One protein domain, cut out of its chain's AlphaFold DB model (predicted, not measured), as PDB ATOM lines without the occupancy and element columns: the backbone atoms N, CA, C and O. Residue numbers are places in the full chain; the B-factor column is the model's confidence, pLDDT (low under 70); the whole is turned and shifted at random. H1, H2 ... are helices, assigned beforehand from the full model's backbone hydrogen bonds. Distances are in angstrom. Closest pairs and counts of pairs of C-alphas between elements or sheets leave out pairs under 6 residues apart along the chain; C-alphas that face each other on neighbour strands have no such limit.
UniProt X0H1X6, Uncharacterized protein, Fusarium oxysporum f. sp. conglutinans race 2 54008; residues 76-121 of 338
ATOM      1  N   ALA A  76     103.451 150.726 155.409       85.19
ATOM      2  CA  ALA A  76     102.045 151.124 155.372       85.19
ATOM      3  C   ALA A  76     101.097 149.947 155.044       85.19
ATOM      4  O   ALA A  76      99.952 149.944 155.505       85.19
ATOM      5  N   SER A  77     101.560 148.933 154.299       86.69
ATOM      6  CA  SER A  77     100.785 147.714 154.041       86.69
ATOM      7  C   SER A  77     100.680 146.828 155.285       86.69
ATOM      8  O   SER A  77      99.574 146.384 155.586       86.69
ATOM      9  N   THR A  78     101.753 146.658 156.069       88.12
ATOM     10  CA  THR A  78     101.712 145.955 157.367       88.12
ATOM     11  C   THR A  78     100.741 146.634 158.333       88.12
ATOM     12  O   THR A  78      99.842 145.977 158.851       88.12
ATOM     13  N   PHE A  79     100.827 147.959 158.500       84.75
ATOM     14  CA  PHE A  79      99.863 148.709 159.319       84.75
ATOM     15  C   PHE A  79      98.417 148.551 158.836       84.75
ATOM     16  O   PHE A  79      97.511 148.396 159.649       84.75
ATOM     17  N   THR A  80      98.188 148.581 157.520       86.81
ATOM     18  CA  THR A  80      96.841 148.420 156.953       86.81
ATOM     19  C   THR A  80      96.305 147.001 157.160       86.81
ATOM     20  O   THR A  80      95.113 146.842 157.424       86.81
ATOM     21  N   LYS A  81      97.168 145.978 157.074       88.00
ATOM     22  CA  LYS A  81      96.826 144.577 157.354       88.00
ATOM     23  C   LYS A  81      96.430 144.394 158.818       88.00
ATOM     24  O   LYS A  81      95.351 143.869 159.076       88.00
ATOM     25  N   GLU A  82      97.243 144.878 159.756       87.44
ATOM     26  CA  GLU A  82      96.953 144.749 161.189       87.44
ATOM     27  C   GLU A  82      95.729 145.564 161.614       87.44
ATOM     28  O   GLU A  82      94.878 145.043 162.332       87.44
ATOM     29  N   LEU A  83      95.565 146.793 161.107       85.56
ATOM     30  CA  LEU A  83      94.347 147.573 161.348       85.56
ATOM     31  C   LEU A  83      93.107 146.817 160.853       85.56
ATOM     32  O   LEU A  83      92.146 146.683 161.603       85.56
ATOM     33  N   ARG A  84      93.143 146.265 159.631       86.19
ATOM     34  CA  ARG A  84      92.034 145.466 159.092       86.19
ATOM     35  C   ARG A  84      91.769 144.223 159.946       86.19
ATOM     36  O   ARG A  84      90.611 143.935 160.212       86.19
ATOM     37  N   ARG A  85      92.811 143.513 160.398       87.00
ATOM     38  CA  ARG A  85      92.683 142.332 161.271       87.00
ATOM     39  C   ARG A  85      91.975 142.681 162.582       87.00
ATOM     40  O   ARG A  85      91.062 141.968 162.979       87.00
ATOM     41  N   HIS A  86      92.351 143.793 163.216       84.50
ATOM     42  CA  HIS A  86      91.701 144.271 164.438       84.50
ATOM     43  C   HIS A  86      90.274 144.790 164.195       84.50
ATOM     44  O   HIS A  86      89.387 144.476 164.982       84.50
ATOM     45  N   CYS A  87      90.021 145.524 163.107       82.00
ATOM     46  CA  CYS A  87      88.678 145.998 162.762       82.00
ATOM     47  C   CYS A  87      87.717 144.848 162.430       82.00
ATOM     48  O   CYS A  87      86.590 144.871 162.904       82.00
ATOM     49  N   SER A  88      88.155 143.818 161.696       81.38
ATOM     50  CA  SER A  88      87.340 142.624 161.415       81.38
ATOM     51  C   SER A  88      87.025 141.782 162.659       81.38
ATOM     52  O   SER A  88      86.085 140.995 162.627       81.38
ATOM     53  N   ALA A  89      87.810 141.910 163.734       82.88
ATOM     54  CA  ALA A  89      87.554 141.249 165.015       82.88
ATOM     55  C   ALA A  89      86.626 142.064 165.940       82.88
ATOM     56  O   ALA A  89      86.167 141.547 166.956       82.88
ATOM     57  N   ALA A  90      86.358 143.333 165.614       79.31
ATOM     58  CA  ALA A  90      85.468 144.198 166.377       79.31
ATOM     59  C   ALA A  90      84.039 144.124 165.822       79.31
ATOM     60  O   ALA A  90      83.790 144.394 164.646       79.31
ATOM     61  N   THR A  91      83.078 143.794 166.683       72.56
ATOM     62  CA  THR A  91      81.661 143.754 166.312       72.56
ATOM     63  C   THR A  91      81.162 145.142 165.891       72.56
ATOM     64  O   THR A  91      81.521 146.163 166.472       72.56
ATOM     65  N   GLY A  92      80.341 145.190 164.837       72.94
ATOM     66  CA  GLY A  92      79.746 146.431 164.325       72.94
ATOM     67  C   GLY A  92      80.630 147.284 163.401       72.94
ATOM     68  O   GLY A  92      80.132 148.268 162.856       72.94
ATOM     69  N   ILE A  93      81.899 146.925 163.157       71.50
ATOM     70  CA  ILE A  93      82.741 147.613 162.163       71.50
ATOM     71  C   ILE A  93      82.649 146.891 160.803       71.50
ATOM     72  O   ILE A  93      82.881 145.685 160.745       71.50
ATOM     73  N   PRO A  94      82.359 147.587 159.682       67.62
ATOM     74  CA  PRO A  94      82.299 146.955 158.364       67.62
ATOM     75  C   PRO A  94      83.611 146.272 157.952       67.62
ATOM     76  O   PRO A  94      84.698 146.862 158.038       67.62
ATOM     77  N   PHE A  95      83.498 145.043 157.439       60.22
ATOM     78  CA  PHE A  95      84.619 144.271 156.901       60.22
ATOM     79  C   PHE A  95      85.365 145.033 155.795       60.22
ATOM     80  O   PHE A  95      84.779 145.753 154.989       60.22
ATOM     81  N   GLY A  96      86.690 144.870 155.749       63.94
ATOM     82  CA  GLY A  96      87.540 145.516 154.740       63.94
ATOM     83  C   GLY A  96      87.876 146.989 155.014       63.94
ATOM     84  O   GLY A  96      88.617 147.588 154.232       63.94
ATOM     85  N   SER A  97      87.418 147.559 156.134       66.38
ATOM     86  CA  SER A  97      87.758 148.913 156.591       66.38
ATOM     87  C   SER A  97      89.277 149.110 156.771       66.38
ATOM     88  O   SER A  97      89.885 148.778 157.782       66.38
ATOM     89  N   GLY A  98      89.921 149.657 155.736       74.31
ATOM     90  CA  GLY A  98      91.328 150.060 155.769       74.31
ATOM     91  C   GLY A  98      91.539 151.472 156.326       74.31
ATOM     92  O   GLY A  98      90.591 152.201 156.625       74.31
ATOM     93  N   VAL A  99      92.806 151.905 156.361       79.56
ATOM     94  CA  VAL A  99      93.239 153.234 156.851       79.56
ATOM     95  C   VAL A  99      92.460 154.393 156.207       79.56
ATOM     96  O   VAL A  99      92.157 155.382 156.874       79.56
ATOM     97  N   GLN A 100      92.093 154.272 154.926       80.31
ATOM     98  CA  GLN A 100      91.278 155.270 154.226       80.31
ATOM     99  C   GLN A 100      89.873 155.403 154.826       80.31
ATOM    100  O   GLN A 100      89.445 156.523 155.092       80.31
ATOM    101  N   MET A 101      89.177 154.289 155.075       82.38
ATOM    102  CA  MET A 101      87.831 154.308 155.656       82.38
ATOM    103  C   MET A 101      87.869 154.832 157.094       82.38
ATOM    104  O   MET A 101      87.111 155.734 157.436       82.38
ATOM    105  N   TYR A 102      88.833 154.363 157.897       82.56
ATOM    106  CA  TYR A 102      89.073 154.883 159.247       82.56
ATOM    107  C   TYR A 102      89.263 156.409 159.252       82.56
ATOM    108  O   TYR A 102      88.672 157.110 160.074       82.56
ATOM    109  N   ARG A 103      90.038 156.947 158.298       84.44
ATOM    110  CA  ARG A 103      90.226 158.396 158.145       84.44
ATOM    111  C   ARG A 103      88.926 159.117 157.778       84.44
ATOM    112  O   ARG A 103      88.660 160.151 158.380       84.44
ATOM    113  N   GLN A 104      88.145 158.608 156.822       85.38
ATOM    114  CA  GLN A 104      86.888 159.251 156.411       85.38
ATOM    115  C   GLN A 104      85.867 159.275 157.554       85.38
ATOM    116  O   GLN A 104      85.315 160.328 157.856       85.38
ATOM    117  N   ILE A 105      85.699 158.151 158.258       84.19
ATOM    118  CA  ILE A 105      84.837 158.059 159.444       84.19
ATOM    119  C   ILE A 105      85.314 159.033 160.530       84.19
ATOM    120  O   ILE A 105      84.511 159.784 161.075       84.19
ATOM    121  N   SER A 106      86.623 159.098 160.802       86.31
ATOM    122  CA  SER A 106      87.176 160.028 161.799       86.31
ATOM    123  C   SER A 106      86.904 161.498 161.451       86.31
ATOM    124  O   SER A 106      86.607 162.289 162.345       86.31
ATOM    125  N   ILE A 107      86.984 161.870 160.167       84.62
ATOM    126  CA  ILE A 107      86.660 163.222 159.687       84.62
ATOM    127  C   ILE A 107      85.167 163.505 159.882       84.62
ATOM    128  O   ILE A 107      84.832 164.458 160.580       84.62
ATOM    129  N   ALA A 108      84.284 162.636 159.381       84.38
ATOM    130  CA  ALA A 108      82.835 162.806 159.494       84.38
ATOM    131  C   ALA A 108      82.358 162.896 160.959       84.38
ATOM    132  O   ALA A 108      81.523 163.734 161.294       84.38
ATOM    133  N   ILE A 109      82.935 162.090 161.858       83.50
ATOM    134  CA  ILE A 109      82.676 162.178 163.304       83.50
ATOM    135  C   ILE A 109      83.179 163.512 163.873       83.50
ATOM    136  O   ILE A 109      82.472 164.144 164.660       83.50
ATOM    137  N   THR A 110      84.378 163.960 163.486       82.94
ATOM    138  CA  THR A 110      84.934 165.243 163.955       82.94
ATOM    139  C   THR A 110      84.025 166.406 163.556       82.94
ATOM    140  O   THR A 110      83.709 167.254 164.390       82.94
ATOM    141  N   GLU A 111      83.572 166.413 162.303       82.00
ATOM    142  CA  GLU A 111      82.697 167.437 161.732       82.00
ATOM    143  C   GLU A 111      81.294 167.419 162.359       82.00
ATOM    144  O   GLU A 111      80.799 168.477 162.745       82.00
ATOM    145  N   ARG A 112      80.667 166.243 162.541       82.31
ATOM    146  CA  ARG A 112      79.302 166.133 163.095       82.31
ATOM    147  C   ARG A 112      79.237 166.288 164.619       82.31
ATOM    148  O   ARG A 112      78.271 166.858 165.120       82.31
ATOM    149  N   HIS A 113      80.226 165.788 165.364       81.44
ATOM    150  CA  HIS A 113      80.123 165.630 166.826       81.44
ATOM    151  C   HIS A 113      81.188 166.376 167.644       81.44
ATOM    152  O   HIS A 113      80.981 166.613 168.833       81.44
ATOM    153  N   VAL A 114      82.308 166.785 167.037       79.81
ATOM    154  CA  VAL A 114      83.422 167.465 167.736       79.81
ATOM    155  C   VAL A 114      83.569 168.931 167.283       79.81
ATOM    156  O   VAL A 114      84.486 169.641 167.696       79.81
ATOM    157  N   HIS A 115      82.603 169.447 166.511       69.06
ATOM    158  CA  HIS A 115      82.578 170.812 165.966       69.06
ATOM    159  C   HIS A 115      82.794 171.927 167.012       69.06
ATOM    160  O   HIS A 115      83.454 172.928 166.731       69.06
ATOM    161  N   ALA A 116      82.326 171.746 168.252       65.50
ATOM    162  CA  ALA A 116      82.550 172.706 169.342       65.50
ATOM    163  C   ALA A 116      84.046 172.949 169.654       65.50
ATOM    164  O   ALA A 116      84.414 174.021 170.139       65.50
ATOM    165  N   ALA A 117      84.923 171.986 169.348       63.69
ATOM    166  CA  ALA A 117      86.373 172.152 169.439       63.69
ATOM    167  C   ALA A 117      86.930 173.021 168.302       63.69
ATOM    168  O   ALA A 117      87.835 173.822 168.527       63.69
ATOM    169  N   VAL A 118      86.362 172.894 167.097       62.47
ATOM    170  CA  VAL A 118      86.742 173.664 165.900       62.47
ATOM    171  C   VAL A 118      86.335 175.130 166.050       62.47
ATOM    172  O   VAL A 118      87.144 176.016 165.787       62.47
ATOM    173  N   ALA A 119      85.142 175.406 166.586       60.78
ATOM    174  CA  ALA A 119      84.701 176.769 166.902       60.78
ATOM    175  C   ALA A 119      85.655 177.495 167.881       60.78
ATOM    176  O   ALA A 119      85.890 178.696 167.759       60.78
ATOM    177  N   ARG A 120      86.270 176.751 168.814       60.19
ATOM    178  CA  ARG A 120      87.297 177.242 169.755       60.19
ATOM    179  C   ARG A 120      88.721 177.269 169.176       60.19
ATOM    180  O   ARG A 120      89.653 177.665 169.874       60.19
ATOM    181  N   PHE A 121      88.906 176.861 167.920       64.19
ATOM    182  CA  PHE A 121      90.184 176.910 167.199       64.19
ATOM    183  C   PHE A 121      90.335 178.187 166.343       64.19
ATOM    184  O   PHE A 121      91.316 178.340 165.617       64.19
TER     185      PHE A 121
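This is residues 76 to 121 of the 338 residues of an uncharacterized protein of Fusarium oxysporum f. sp. conglutinans race 2 54008 (UniProt X0H1X6). Two helices of similar length make a loose, slanted T: H1 is the bar, and H2 begins beside it near Thr 80 and runs away as an arm, with short H3 at its far end. Between them the link folds back beside H1. The printed part has 46 residues with three named helices, H1, H2, H3 in chain order, and no named strand; the class is all helix. It is loose, with a radius of gyration of the C-alphas of 13.2 A, and spans 36 by 24 by 11 A, only just flat.

Start with H1, residues 76 to 89, and look for H2, residues 99 to 113: they are close but not clearly touching, with 2 pairs of C-alphas within 8 A. Their closest C-alphas, of Thr 80 and Val 99, are 6.0 A apart. They run the same way at a steep tilt of 64 degrees. H3, residues 115 to 119, and H2 meet only through their link; H1 and H3 are apart. In H1, H2 and H3 every O i to N i+4 pair is within hydrogen-bond range.

Find C-alpha 76 at (102.045, 151.124, 155.372); from there H1 runs 20.0 A to Ala 89. H2 runs 20.6 A from Val 99 to His 113, and H3 ends at C-alpha 119, (84.701, 176.769, 166.902).

The C-alphas farthest apart, of Thr 78 and Arg 120, are 36.6 A apart. The printed part has no cut and no long link. Look for pLDDT under 70 at residues 94 to 97 and 115 to 121.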